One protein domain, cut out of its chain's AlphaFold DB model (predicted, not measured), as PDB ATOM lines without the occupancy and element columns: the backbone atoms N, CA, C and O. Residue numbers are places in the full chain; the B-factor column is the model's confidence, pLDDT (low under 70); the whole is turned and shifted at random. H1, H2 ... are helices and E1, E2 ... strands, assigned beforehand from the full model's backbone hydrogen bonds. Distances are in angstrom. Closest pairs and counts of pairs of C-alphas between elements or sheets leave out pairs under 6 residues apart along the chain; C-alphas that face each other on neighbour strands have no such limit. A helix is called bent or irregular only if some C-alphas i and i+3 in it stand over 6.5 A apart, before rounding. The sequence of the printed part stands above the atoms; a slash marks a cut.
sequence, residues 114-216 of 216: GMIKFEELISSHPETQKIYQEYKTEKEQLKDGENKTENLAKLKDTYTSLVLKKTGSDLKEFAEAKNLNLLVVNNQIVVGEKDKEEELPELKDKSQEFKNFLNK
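AT A GLANCE: This is residues 114 to 216 of the 216 residues of an uncharacterized protein of Halanaerobium sp. ST460_2HS_T2 (UniProt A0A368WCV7). A long helical hairpin, H2 and H3a, leads to a small three-stranded sheet, where H3 turns a corner and its second arm, H3b, covers one face. Short helices H1 and H4 lie side by side near E1. The printed part has 103 residues, with four named helices and three named strands in the order E1, H1, H2, H3, E2, E3, H4; the mixed sheet runs E1, E2, E3. It is mostly helix and compact, radius of gyration of the C-alphas 14.3 A, spanning 42 by 34 by 20 A.

IN THESE COORDINATES: E1, residues 114 to 116, begins at C-alpha 114 (151.161, 97.883, 159.600). H1 is residues 118 to 124; H2, residues 126 to 141, is 24.4 A long and irregular, C-alphas 127 and 130 being 7.6 A apart. H3, residues 148 to 177, was assigned as one helix by its hydrogen bonds but is bent, C-alphas 166 and 169 being 7.6 A apart; its arms are H3a, residues 148 to 166, 27.1 A, and H3b, residues 169 to 177. E2 is residues 182 to 185, E3 188 to 191. H4, residues 207 to 214, ends at C-alpha 214 (156.099, 113.188, 162.386).

HOW THE PARTS SIT: E1 and E2 are parallel, N 116 and O 184 2.9 A apart; with H1, H2 and H3 between them in the chain they form a strand-helix-strand unit. E2 and E3 form an antiparallel hairpin, N 185 and O 188 2.9 A apart. H3a and H3b on one face make two layers; H3b's height over the sheet is 9.4 A. H2 and H3a touch, opposite ways at a shallow 15 degrees, closest C-alphas Thr 128 and Val 163, 6.4 A. H4 touches H3b, closest C-alphas Phe 210 and Phe 174, 6.7 A. Every O i to N i+4 pair is within hydrogen-bond range in H1, H3b and H4; H2 has 10 of 12, H3a 14 of 15.

THE WHOLE: The farthest C-alphas, Glu 146 and Lys 216, are 43.7 A apart. The printed part has no cut. The link E3 to H4 is long; pLDDT is under 70 at residues 194 to 200.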
ATOM      1  N   GLY A 114     151.527  96.609 160.203       93.19
ATOM      2  CA  GLY A 114     151.161  97.883 159.600       93.19
ATOM      3  C   GLY A 114     151.654  98.024 158.164       93.19
ATOM      4  O   GLY A 114     152.713  97.528 157.791       93.19
ATOM      5  N   MET A 115     150.899  98.771 157.367       95.12
ATOM      6  CA  MET A 115     151.296  99.241 156.045       95.12
ATOM      7  C   MET A 115     151.259 100.763 156.026       95.12
ATOM      8  O   MET A 115     150.284 101.368 156.472       95.12
ATOM      9  N   ILE A 116     152.280 101.389 155.454       96.25
ATOM     10  CA  ILE A 116     152.238 102.807 155.101       96.25
ATOM     11  C   ILE A 116     152.195 102.915 153.579       96.25
ATOM     12  O   ILE A 116     153.030 102.367 152.856       96.25
ATOM     13  N   LYS A 117     151.196 103.641 153.072       95.50
ATOM     14  CA  LYS A 117     151.074 103.926 151.644       95.50
ATOM     15  C   LYS A 117     152.254 104.783 151.206       95.50
ATOM     16  O   LYS A 117     152.499 105.844 151.771       95.50
ATOM     17  N   PHE A 118     152.935 104.355 150.150       95.50
ATOM     18  CA  PHE A 118     154.099 105.056 149.609       95.50
ATOM     19  C   PHE A 118     153.824 106.535 149.297       95.50
ATOM     20  O   PHE A 118     154.607 107.394 149.679       95.50
ATOM     21  N   GLU A 119     152.684 106.827 148.665       94.62
ATOM     22  CA  GLU A 119     152.271 108.192 148.303       94.62
ATOM     23  C   GLU A 119     152.029 109.080 149.537       94.62
ATOM     24  O   GLU A 119     152.320 110.275 149.525       94.62
ATOM     25  N   GLU A 120     151.531 108.495 150.627       95.62
ATOM     26  CA  GLU A 120     151.355 109.210 151.890       95.62
ATOM     27  C   GLU A 120     152.716 109.460 152.544       95.62
ATOM     28  O   GLU A 120     153.014 110.593 152.902       95.62
ATOM     29  N   LEU A 121     153.585 108.444 152.601       96.19
ATOM     30  CA  LEU A 121     154.940 108.556 153.151       96.19
ATOM     31  C   LEU A 121     155.758 109.654 152.464       96.19
ATOM     32  O   LEU A 121     156.279 110.552 153.126       96.19
ATOM     33  N   ILE A 122     155.866 109.583 151.133       95.88
ATOM     34  CA  ILE A 122     156.687 110.503 150.340       95.88
ATOM     35  C   ILE A 122     156.154 111.941 150.402       95.88
ATOM     36  O   ILE A 122     156.938 112.885 150.305       95.88
ATOM     37  N   SER A 123     154.845 112.126 150.591       95.50
ATOM     38  CA  SER A 123     154.231 113.452 150.661       95.50
ATOM     39  C   SER A 123     154.208 114.048 152.069       95.50
ATOM     40  O   SER A 123     154.241 115.272 152.196       95.50
ATOM     41  N   SER A 124     154.174 113.226 153.122       93.50
ATOM     42  CA  SER A 124     154.114 113.701 154.507       93.50
ATOM     43  C   SER A 124     155.479 113.963 155.134       93.50
ATOM     44  O   SER A 124     155.565 114.757 156.066       93.50
ATOM     45  N   HIS A 125     156.536 113.289 154.673       95.19
ATOM     46  CA  HIS A 125     157.845 113.387 155.312       95.19
ATOM     47  C   HIS A 125     158.604 114.656 154.871       95.19
ATOM     48  O   HIS A 125     158.676 114.951 153.673       95.19
ATOM     49  N   PRO A 126     159.194 115.435 155.799       92.38
ATOM     50  CA  PRO A 126     159.885 116.680 155.450       92.38
ATOM     51  C   PRO A 126     161.115 116.433 154.564       92.38
ATOM     52  O   PRO A 126     161.365 117.178 153.617       92.38
ATOM     53  N   GLU A 127     161.851 115.345 154.797       94.19
ATOM     54  CA  GLU A 127     163.050 115.031 154.005       94.19
ATOM     55  C   GLU A 127     162.770 114.541 152.576       94.19
ATOM     56  O   GLU A 127     163.680 114.517 151.743       94.19
ATOM     57  N   THR A 128     161.531 114.154 152.264       95.94
ATOM     58  CA  THR A 128     161.170 113.591 150.954       95.94
ATOM     59  C   THR A 128     160.460 114.590 150.053       95.94
ATOM     60  O   THR A 128     160.124 114.239 148.928       95.94
ATOM     61  N   GLN A 129     160.272 115.844 150.478       94.31
ATOM     62  CA  GLN A 129     159.519 116.841 149.705       94.31
ATOM     63  C   GLN A 129     160.090 117.065 148.302       94.31
ATOM     64  O   GLN A 129     159.334 117.126 147.339       94.31
ATOM     65  N   LYS A 130     161.421 117.136 148.163       95.94
ATOM     66  CA  LYS A 130     162.072 117.264 146.845       95.94
ATOM     67  C   LYS A 130     161.813 116.034 145.973       95.94
ATOM     68  O   LYS A 130     161.349 116.170 144.847       95.94
ATOM     69  N   ILE A 131     162.012 114.852 146.555       96.44
ATOM     70  CA  ILE A 131     161.778 113.550 145.915       96.44
ATOM     71  C   ILE A 131     160.311 113.430 145.460       96.44
ATOM     72  O   ILE A 131     160.028 112.912 144.387       96.44
ATOM     73  N   TYR A 132     159.364 113.957 146.243       96.62
ATOM     74  CA  TYR A 132     157.944 113.950 145.904       96.62
ATOM     75  C   TYR A 132     157.613 114.804 144.679       96.62
ATOM     76  O   TYR A 132     156.778 114.406 143.865       96.62
ATOM     77  N   GLN A 133     158.248 115.972 144.540       96.19
ATOM     78  CA  GLN A 133     158.037 116.821 143.366       96.19
ATOM     79  C   GLN A 133     158.576 116.152 142.102       96.19
ATOM     80  O   GLN A 133     157.872 116.109 141.099       96.19
ATOM     81  N   GLU A 134     159.771 115.562 142.176       96.44
ATOM     82  CA  GLU A 134     160.365 114.808 141.065       96.44
ATOM     83  C   GLU A 134     159.459 113.637 140.651       96.44
ATOM     84  O   GLU A 134     159.069 113.527 139.486       96.44
ATOM     85  N   TYR A 135     158.995 112.851 141.629       95.88
ATOM     86  CA  TYR A 135     158.054 111.756 141.401       95.88
ATOM     87  C   TYR A 135     156.762 112.217 140.713       95.88
ATOM     88  O   TYR A 135     156.281 111.557 139.793       95.88
ATOM     89  N   LYS A 136     156.185 113.351 141.131       95.31
ATOM     90  CA  LYS A 136     154.980 113.916 140.502       95.31
ATOM     91  C   LYS A 136     155.220 114.298 139.049       95.31
ATOM     92  O   LYS A 136     154.422 113.924 138.194       95.31
ATOM     93  N   THR A 137     156.313 115.006 138.777       94.94
ATOM     94  CA  THR A 137     156.670 115.427 137.422       94.94
ATOM     95  C   THR A 137     156.869 114.223 136.506       94.94
ATOM     96  O   THR A 137     156.293 114.176 135.422       94.94
ATOM     97  N   GLU A 138     157.617 113.210 136.946       94.50
ATOM     98  CA  GLU A 138     157.819 111.992 136.154       94.50
ATOM     99  C   GLU A 138     156.518 111.207 135.957       94.50
ATOM    100  O   GLU A 138     156.242 110.719 134.862       94.50
ATOM    101  N   LYS A 139     155.667 111.139 136.989       92.81
ATOM    102  CA  LYS A 139     154.354 110.486 136.919       92.81
ATOM    103  C   LYS A 139     153.421 111.154 135.907       92.81
ATOM    104  O   LYS A 139     152.676 110.444 135.236       92.81
ATOM    105  N   GLU A 140     153.450 112.479 135.783       91.44
ATOM    106  CA  GLU A 140     152.668 113.235 134.790       91.44
ATOM    107  C   GLU A 140     153.188 113.046 133.358       91.44
ATOM    108  O   GLU A 140     152.412 113.075 132.405       91.44
ATOM    109  N   GLN A 141     154.491 112.801 133.198       90.00
ATOM    110  CA  GLN A 141     155.117 112.530 131.900       90.00
ATOM    111  C   GLN A 141     154.869 111.104 131.387       90.00
ATOM    112  O   GLN A 141     155.133 110.815 130.213       90.00
ATOM    113  N   LEU A 142     154.343 110.206 132.229       89.06
ATOM    114  CA  LEU A 142     153.931 108.872 131.805       89.06
ATOM    115  C   LEU A 142     152.770 108.983 130.809       89.06
ATOM    116  O   LEU A 142     151.618 109.197 131.184       89.06
ATOM    117  N   LYS A 143     153.088 108.808 129.522       78.31
ATOM    118  CA  LYS A 143     152.106 108.809 128.433       78.31
ATOM    119  C   LYS A 143     151.014 107.771 128.694       78.31
ATOM    120  O   LYS A 143     151.301 106.629 129.057       78.31
ATOM    121  N   ASP A 144     149.769 108.156 128.433       76.88
ATOM    122  CA  ASP A 144     148.654 107.217 128.393       76.88
ATOM    123  C   ASP A 144     148.876 106.203 127.258       76.88
ATOM    124  O   ASP A 144     148.998 106.572 126.091       76.88
ATOM    125  N   GLY A 145     148.980 104.918 127.606       73.81
ATOM    126  CA  GLY A 145     149.254 103.824 126.670       73.81
ATOM    127  C   GLY A 145     149.244 102.453 127.354       73.81
ATOM    128  O   GLY A 145     149.091 102.375 128.575       73.81
ATOM    129  N   GLU A 146     149.427 101.374 126.581       70.69
ATOM    130  CA  GLU A 146     149.343  99.975 127.057       70.69
ATOM    131  C   GLU A 146     150.264  99.662 128.253       70.69
ATOM    132  O   GLU A 146     149.935  98.806 129.067       70.69
ATOM    133  N   ASN A 147     151.348 100.422 128.439       83.06
ATOM    134  CA  ASN A 147     152.339 100.182 129.495       83.06
ATOM    135  C   ASN A 147     152.223 101.130 130.702       83.06
ATOM    136  O   ASN A 147     153.117 101.154 131.548       83.06
ATOM    137  N   LYS A 148     151.150 101.926 130.822       87.06
ATOM    138  CA  LYS A 148     151.030 102.942 131.889       87.06
ATOM    139  C   LYS A 148     151.148 102.346 133.297       87.06
ATOM    140  O   LYS A 148     151.857 102.898 134.136       87.06
ATOM    141  N   THR A 149     150.479 101.225 133.557       88.88
ATOM    142  CA  THR A 149     150.487 100.570 134.875       88.88
ATOM    143  C   THR A 149     151.864 100.011 135.226       88.88
ATOM    144  O   THR A 149     152.335 100.209 136.343       88.88
ATOM    145  N   GLU A 150     152.528  99.354 134.273       90.44
ATOM    146  CA  GLU A 150     153.870  98.796 134.470       90.44
ATOM    147  C   GLU A 150     154.906  99.906 134.684       90.44
ATOM    148  O   GLU A 150     155.720  99.836 135.605       90.44
ATOM    149  N   ASN A 151     154.834 100.972 133.884       91.06
ATOM    150  CA  ASN A 151     155.715 102.125 134.026       91.06
ATOM    151  C   ASN A 151     155.500 102.838 135.367       91.06
ATOM    152  O   ASN A 151     156.468 103.237 136.008       91.06
ATOM    153  N   LEU A 152     154.252 102.949 135.832       91.81
ATOM    154  CA  LEU A 152     153.951 103.513 137.146       91.81
ATOM    155  C   LEU A 152     154.497 102.643 138.287       91.81
ATOM    156  O   LEU A 152     154.979 103.187 139.279       91.81
ATOM    157  N   ALA A 153     154.429 101.314 138.169       91.44
ATOM    158  CA  ALA A 153     155.006 100.406 139.159       91.44
ATOM    159  C   ALA A 153     156.536 100.558 139.226       91.44
ATOM    160  O   ALA A 153     157.076 100.812 140.299       91.44
ATOM    161  N   LYS A 154     157.217 100.547 138.072       91.44
ATOM    162  CA  LYS A 154     158.670 100.785 137.972       91.44
ATOM    163  C   LYS A 154     159.090 102.135 138.557       91.44
ATOM    164  O   LYS A 154     160.102 102.223 139.256       91.44
ATOM    165  N   LEU A 155     158.303 103.178 138.294       93.81
ATOM    166  CA  LEU A 155     158.519 104.502 138.866       93.81
ATOM    167  C   LEU A 155     158.431 104.446 140.398       93.81
ATOM    168  O   LEU A 155     159.356 104.868 141.090       93.81
ATOM    169  N   LYS A 156     157.358 103.862 140.943       93.94
ATOM    170  CA  LYS A 156     157.190 103.705 142.395       93.94
ATOM    171  C   LYS A 156     158.326 102.916 143.032       93.94
ATOM    172  O   LYS A 156     158.817 103.335 144.076       93.94
ATOM    173  N   ASP A 157     158.786 101.835 142.416       91.88
ATOM    174  CA  ASP A 157     159.877 101.016 142.956       91.88
ATOM    175  C   ASP A 157     161.209 101.779 142.998       91.88
ATOM    176  O   ASP A 157     161.932 101.734 144.001       91.88
ATOM    177  N   THR A 158     161.492 102.552 141.943       92.31
ATOM    178  CA  THR A 158     162.676 103.423 141.859       92.31
ATOM    179  C   THR A 158     162.692 104.419 143.014       92.31
ATOM    180  O   THR A 158     163.669 104.522 143.761       92.31
ATOM    181  N   TYR A 159     161.572 105.111 143.216       95.50
ATOM    182  CA  TYR A 159     161.450 106.123 144.253       95.50
ATOM    183  C   TYR A 159     161.307 105.536 145.665       95.50
ATOM    184  O   TYR A 159     161.781 106.147 146.621       95.50
ATOM    185  N   THR A 160     160.743 104.334 145.818       94.19
ATOM    186  CA  THR A 160     160.636 103.641 147.116       94.19
ATOM    187  C   THR A 160     162.006 103.466 147.750       94.19
ATOM    188  O   THR A 160     162.192 103.820 148.911       94.19
ATOM    189  N   SER A 161     162.996 103.017 146.979       92.19
ATOM    190  CA  SER A 161     164.359 102.819 147.487       92.19
ATOM    191  C   SER A 161     164.986 104.124 148.002       92.19
ATOM    192  O   SER A 161     165.651 104.143 149.040       92.19
ATOM    193  N   LEU A 162     164.753 105.234 147.293       94.31
ATOM    194  CA  LEU A 162     165.249 106.559 147.675       94.31
ATOM    195  C   LEU A 162     164.557 107.084 148.936       94.31
ATOM    196  O   LEU A 162     165.222 107.596 149.837       94.31
ATOM    197  N   VAL A 163     163.235 106.922 149.007       96.50
ATOM    198  CA  VAL A 163     162.413 107.337 150.147       96.50
ATOM    199  C   VAL A 163     162.788 106.548 151.394       96.50
ATOM    200  O   VAL A 163     163.103 107.159 152.407       96.50
ATOM    201  N   LEU A 164     162.873 105.217 151.320       95.12
ATOM    202  CA  LEU A 164     163.224 104.377 152.471       95.12
ATOM    203  C   LEU A 164     164.621 104.673 153.022       95.12
ATOM    204  O   LEU A 164     164.845 104.570 154.226       95.12
ATOM    205  N   LYS A 165     165.564 105.094 152.172       94.75
ATOM    206  CA  LYS A 165     166.887 105.538 152.628       94.75
ATOM    207  C   LYS A 165     166.818 106.812 153.478       94.75
ATOM    208  O   LYS A 165     167.674 107.001 154.337       94.75
ATOM    209  N   LYS A 166     165.842 107.686 153.217       95.69
ATOM    210  CA  LYS A 166     165.625 108.941 153.949       95.69
ATOM    211  C   LYS A 166     164.765 108.746 155.190       95.69
ATOM    212  O   LYS A 166     165.119 109.236 156.245       95.69
ATOM    213  N   THR A 167     163.682 107.988 155.072       96.50
ATOM    214  CA  THR A 167     162.675 107.844 156.134       96.50
ATOM    215  C   THR A 167     162.887 106.601 156.996       96.50
ATOM    216  O   THR A 167     162.074 106.294 157.860       96.50
ATOM    217  N   GLY A 168     163.932 105.813 156.731       94.62
ATOM    218  CA  GLY A 168     164.127 104.511 157.363       94.62
ATOM    219  C   GLY A 168     164.329 104.564 158.878       94.62
ATOM    220  O   GLY A 168     163.968 103.598 159.544       94.62
ATOM    221  N   SER A 169     164.883 105.655 159.426       95.75
ATOM    222  CA  SER A 169     164.976 105.834 160.886       95.75
ATOM    223  C   SER A 169     163.597 106.111 161.472       95.75
ATOM    224  O   SER A 169     163.132 105.352 162.316       95.75
ATOM    225  N   ASP A 170     162.891 107.107 160.934       96.69
ATOM    226  CA  ASP A 170     161.569 107.516 161.419       96.69
ATOM    227  C   ASP A 170     160.539 106.387 161.322       96.69
ATOM    228  O   ASP A 170     159.697 106.220 162.200       96.69
ATOM    229  N   LEU A 171     160.613 105.564 160.271       96.50
ATOM    230  CA  LEU A 171     159.756 104.388 160.110       96.50
ATOM    231  C   LEU A 171     160.023 103.319 161.178       96.50
ATOM    232  O   LEU A 171     159.079 102.669 161.629       96.50
ATOM    233  N   LYS A 172     161.282 103.135 161.592       96.00
ATOM    234  CA  LYS A 172     161.641 102.205 162.672       96.00
ATOM    235  C   LYS A 172     161.186 102.733 164.023       96.00
ATOM    236  O   LYS A 172     160.519 102.010 164.751       96.00
ATOM    237  N   GLU A 173     161.462 104.000 164.309       96.50
ATOM    238  CA  GLU A 173     161.027 104.654 165.548       96.50
ATOM    239  C   GLU A 173     159.500 104.655 165.674       96.50
ATOM    240  O   GLU A 173     158.950 104.370 166.737       96.50
ATOM    241  N   PHE A 174     158.792 104.894 164.568       96.44
ATOM    242  CA  PHE A 174     157.342 104.765 164.518       96.44
ATOM    243  C   PHE A 174     156.874 103.336 164.810       96.44
ATOM    244  O   PHE A 174     155.934 103.151 165.586       96.44
ATOM    245  N   ALA A 175     157.503 102.332 164.189       95.50
ATOM    246  CA  ALA A 175     157.164 100.931 164.411       95.50
ATOM    247  C   ALA A 175     157.348 100.541 165.882       95.50
ATOM    248  O   ALA A 175     156.438  99.965 166.473       95.50
ATOM    249  N   GLU A 176     158.462 100.939 166.494       94.88
ATOM    250  CA  GLU A 176     158.735 100.729 167.918       94.88
ATOM    251  C   GLU A 176     157.693 101.432 168.799       94.88
ATOM    252  O   GLU A 176     157.069 100.800 169.649       94.88
ATOM    253  N   ALA A 177     157.404 102.713 168.541       94.94
ATOM    254  CA  ALA A 177     156.419 103.486 169.301       94.94
ATOM    255  C   ALA A 177     154.992 102.914 169.219       94.94
ATOM    256  O   ALA A 177     154.148 103.183 170.078       94.94
ATOM    257  N   LYS A 178     154.699 102.153 168.163       93.44
ATOM    258  CA  LYS A 178     153.407 101.506 167.921       93.44
ATOM    259  C   LYS A 178     153.410 100.012 168.227       93.44
ATOM    260  O   LYS A 178     152.367  99.385 168.049       93.44
ATOM    261  N   ASN A 179     154.530  99.473 168.715       92.62
ATOM    262  CA  ASN A 179     154.751  98.045 168.935       92.62
ATOM    263  C   ASN A 179     154.372  97.213 167.694       92.62
ATOM    264  O   ASN A 179     153.610  96.251 167.796       92.62
ATOM    265  N   LEU A 180     154.811  97.649 166.506       91.69
ATOM    266  CA  LEU A 180     154.594  96.929 165.252       91.69
ATOM    267  C   LEU A 180     155.675  95.862 165.078       91.69
ATOM    268  O   LEU A 180     156.864  96.177 165.048       91.69
ATOM    269  N   ASN A 181     155.247  94.619 164.881       90.31
ATOM    270  CA  ASN A 181     156.143  93.495 164.591       90.31
ATOM    271  C   ASN A 181     156.498  93.421 163.098       90.31
ATOM    272  O   ASN A 181     157.493  92.810 162.713       90.31
ATOM    273  N   LEU A 182     155.671  94.048 162.257       92.00
ATOM    274  CA  LEU A 182     155.831  94.105 160.812       92.00
ATOM    275  C   LEU A 182     155.383  95.476 160.298       92.00
ATOM    276  O   LEU A 182     154.276  95.928 160.596       92.00
ATOM    277  N   LEU A 183     156.231  96.124 159.502       94.38
ATOM    278  CA  LEU A 183     155.910  97.363 158.802       94.38
ATOM    279  C   LEU A 183     156.297  97.248 157.332       94.38
ATOM    280  O   LEU A 183     157.461  97.009 157.008       94.38
ATOM    281  N   VAL A 184     155.325  97.478 156.453       93.69
ATOM    282  CA  VAL A 184     155.490  97.387 154.999       93.69
ATOM    283  C   VAL A 184     155.275  98.754 154.341       93.69
ATOM    284  O   VAL A 184     154.419  99.537 154.758       93.69
ATOM    285  N   VAL A 185     156.053  99.043 153.294       94.56
ATOM    286  CA  VAL A 185     155.907 100.212 152.410       94.56
ATOM    287  C   VAL A 185     156.110  99.764 150.967       94.56
ATOM    288  O   VAL A 185     157.143  99.193 150.650       94.56
ATOM    289  N   ASN A 186     155.148 100.033 150.078       91.00
ATOM    290  CA  ASN A 186     155.177  99.585 148.671       91.00
ATOM    291  C   ASN A 186     155.605  98.109 148.509       91.00
ATOM    292  O   ASN A 186     156.508  97.801 147.739       91.00
ATOM    293  N   ASN A 187     154.994  97.204 149.279       87.12
ATOM    294  CA  ASN A 187     155.317  95.770 149.305       87.12
ATOM    295  C   ASN A 187     156.758  95.432 149.739       87.12
ATOM    296  O   ASN A 187     157.202  94.309 149.540       87.12
ATOM    297  N   GLN A 188     157.486  96.373 150.342       89.75
ATOM    298  CA  GLN A 188     158.805  96.139 150.926       89.75
ATOM    299  C   GLN A 188     158.711  96.150 152.448       89.75
ATOM    300  O   GLN A 188     158.161  97.085 153.037       89.75
ATOM    301  N   ILE A 189     159.271  95.125 153.087       91.19
ATOM    302  CA  ILE A 189     159.371  95.051 154.545       91.19
ATOM    303  C   ILE A 189     160.448  96.030 155.025       91.19
ATOM    304  O   ILE A 189     161.622  95.921 154.666       91.19
ATOM    305  N   VAL A 190     160.037  96.987 155.856       92.25
ATOM    306  CA  VAL A 190     160.913  97.977 156.499       92.25
ATOM    307  C   VAL A 190     161.314  97.520 157.903       92.25
ATOM    308  O   VAL A 190     162.462  97.700 158.312       92.25
ATOM    309  N   VAL A 191     160.370  96.913 158.627       91.94
ATOM    310  CA  VAL A 191     160.554  96.319 159.959       91.94
ATOM    311  C   VAL A 191     159.889  94.949 159.958       91.94
ATOM    312  O   VAL A 191     158.779  94.834 159.449       91.94
ATOM    313  N   GLY A 192     160.551  93.937 160.516       87.31
ATOM    314  CA  GLY A 192     160.065  92.556 160.561       87.31
ATOM    315  C   GLY A 192     160.974  91.575 159.816       87.31
ATOM    316  O   GLY A 192     161.947  91.962 159.164       87.31
ATOM    317  N   GLU A 193     160.668  90.288 159.946       80.19
ATOM    318  CA  GLU A 193     161.394  89.206 159.279       80.19
ATOM    319  C   GLU A 193     160.987  89.097 157.805       80.19
ATOM    320  O   GLU A 193     159.802  89.116 157.474       80.19
ATOM    321  N   LYS A 194     161.978  88.959 156.914       69.81
ATOM    322  CA  LYS A 194     161.755  88.854 155.461       69.81
ATOM    323  C   LYS A 194     161.129  87.532 155.032       69.81
ATOM    324  O   LYS A 194     160.456  87.474 154.012       69.81
ATOM    325  N   ASP A 195     161.298  86.495 155.839       66.88
ATOM    326  CA  ASP A 195     160.791  85.157 155.540       66.88
ATOM    327  C   ASP A 195     159.250  85.087 155.630       66.88
ATOM    328  O   ASP A 195     158.647  84.105 155.211       66.88
ATOM    329  N   LYS A 196     158.602  86.157 156.120       61.09
ATOM    330  CA  LYS A 196     157.142  86.326 156.170       61.09
ATOM    331  C   LYS A 196     156.544  86.998 154.922       61.09
ATOM    332  O   LYS A 196     155.356  87.305 154.922       61.09
ATOM    333  N   GLU A 197     157.321  87.243 153.861       59.75
ATOM    334  CA  GLU A 197     156.802  87.846 152.615       59.75
ATOM    335  C   GLU A 197     155.735  86.978 151.917       59.75
ATOM    336  O   GLU A 197     154.859  87.525 151.247       59.75
ATOM    337  N   GLU A 198     155.776  85.650 152.081       60.69
ATOM    338  CA  GLU A 198     154.843  84.719 151.420       60.69
ATOM    339  C   GLU A 198     153.455  84.664 152.090       60.69
ATOM    340  O   GLU A 198     152.454  84.442 151.408       60.69
ATOM    341  N   GLU A 199     153.376  84.934 153.397       62.78
ATOM    342  CA  GLU A 199     152.138  84.963 154.187       62.78
ATOM    343  C   GLU A 199     152.140  86.188 155.114       62.78
ATOM    344  O   GLU A 199     152.303  86.090 156.330       62.78
ATOM    345  N   LEU A 200     151.989  87.380 154.526       66.50
ATOM    346  CA  LEU A 200     151.864  88.608 155.310       66.50
ATOM    347  C   LEU A 200     150.533  88.586 156.089       66.50
ATOM    348  O   LEU A 200     149.478  88.386 155.471       66.50
ATOM    349  N   PRO A 201     150.538  88.837 157.411       75.88
ATOM    350  CA  PRO A 201     149.308  89.018 158.177       75.88
ATOM    351  C   PRO A 201     148.498  90.200 157.636       75.88
ATOM    352  O   PRO A 201     149.001  91.035 156.881       75.88
ATOM    353  N   GLU A 202     147.227  90.301 158.034       83.94
ATOM    354  CA  GLU A 202     146.351  91.390 157.600       83.94
ATOM    355  C   GLU A 202     146.966  92.764 157.937       83.94
ATOM    356  O   GLU A 202     147.031  93.187 159.094       83.94
ATOM    357  N   LEU A 203     147.434  93.472 156.904       89.06
ATOM    358  CA  LEU A 203     148.128  94.743 157.067       89.06
ATOM    359  C   LEU A 203     147.130  95.887 157.254       89.06
ATOM    360  O   LEU A 203     146.380  96.242 156.342       89.06
ATOM    361  N   LYS A 204     147.172  96.533 158.420       92.56
ATOM    362  CA  LYS A 204     146.370  97.734 158.688       92.56
ATOM    363  C   LYS A 204     147.058  98.968 158.116       92.56
ATOM    364  O   LYS A 204     148.257  99.156 158.305       92.56
ATOM    365  N   ASP A 205     146.303  99.849 157.465       94.88
ATOM    366  CA  ASP A 205     146.833 101.137 157.003       94.88
ATOM    367  C   ASP A 205     147.169 102.038 158.204       94.88
ATOM    368  O   ASP A 205     146.298 102.399 158.998       94.88
ATOM    369  N   LYS A 206     148.448 102.391 158.332       95.56
ATOM    370  CA  LYS A 206     149.019 103.221 159.398       95.56
ATOM    371  C   LYS A 206     149.475 104.594 158.909       95.56
ATOM    372  O   LYS A 206     150.062 105.347 159.684       95.56
ATOM    373  N   SER A 207     149.176 104.961 157.662       95.88
ATOM    374  CA  SER A 207     149.682 106.191 157.030       95.88
ATOM    375  C   SER A 207     149.329 107.456 157.824       95.88
ATOM    376  O   SER A 207     150.190 108.297 158.075       95.88
ATOM    377  N   GLN A 208     148.085 107.568 158.304       95.75
ATOM    378  CA  GLN A 208     147.658 108.727 159.094       95.75
ATOM    379  C   GLN A 208     148.307 108.760 160.485       95.75
ATOM    380  O   GLN A 208     148.642 109.830 160.992       95.75
ATOM    381  N   GLU A 209     148.506 107.598 161.109       95.50
ATOM    382  CA  GLU A 209     149.191 107.511 162.400       95.50
ATOM    383  C   GLU A 209     150.661 107.919 162.276       95.50
ATOM    384  O   GLU A 209     151.164 108.630 163.145       95.50
ATOM    385  N   PHE A 210     151.319 107.513 161.188       96.31
ATOM    386  CA  PHE A 210     152.687 107.913 160.871       96.31
ATOM    387  C   PHE A 210     152.787 109.422 160.622       96.31
ATOM    388  O   PHE A 210     153.628 110.097 161.206       96.31
ATOM    389  N   LYS A 211     151.859 109.998 159.850       95.25
ATOM    390  CA  LYS A 211     151.793 111.453 159.649       95.25
ATOM    391  C   LYS A 211     151.633 112.213 160.968       95.25
ATOM    392  O   LYS A 211     152.267 113.244 161.168       95.25
ATOM    393  N   ASN A 212     150.802 111.714 161.878       95.00
ATOM    394  CA  ASN A 212     150.641 112.320 163.199       95.00
ATOM    395  C   ASN A 212     151.894 112.155 164.073       95.00
ATOM    396  O   ASN A 212     152.125 112.987 164.940       95.00
ATOM    397  N   PHE A 213     152.678 111.092 163.876       95.00
ATOM    398  CA  PHE A 213     153.940 110.862 164.582       95.00
ATOM    399  C   PHE A 213     155.015 111.880 164.183       95.00
ATOM    400  O   PHE A 213     155.667 112.418 165.069       95.00
ATOM    401  N   LEU A 214     155.122 112.213 162.893       93.25
ATOM    402  CA  LEU A 214     156.099 113.188 162.386       93.25
ATOM    403  C   LEU A 214     155.869 114.635 162.861       93.25
ATOM    404  O   LEU A 214     156.776 115.453 162.775       93.25
ATOM    405  N   ASN A 215     154.654 114.970 163.310       87.25
ATOM    406  CA  ASN A 215     154.271 116.328 163.724       87.25
ATOM    407  C   ASN A 215     154.305 116.534 165.253       87.25
ATOM    408  O   ASN A 215     153.670 117.465 165.750       87.25
ATOM    409  N   LYS A 216     154.952 115.633 165.999       73.31
ATOM    410  CA  LYS A 216     155.106 115.717 167.459       73.31
ATOM    411  C   LYS A 216     156.395 116.425 167.841       73.31
ATOM    412  O   LYS A 216     156.356 117.118 168.879       73.31
TER     413      LYS A 216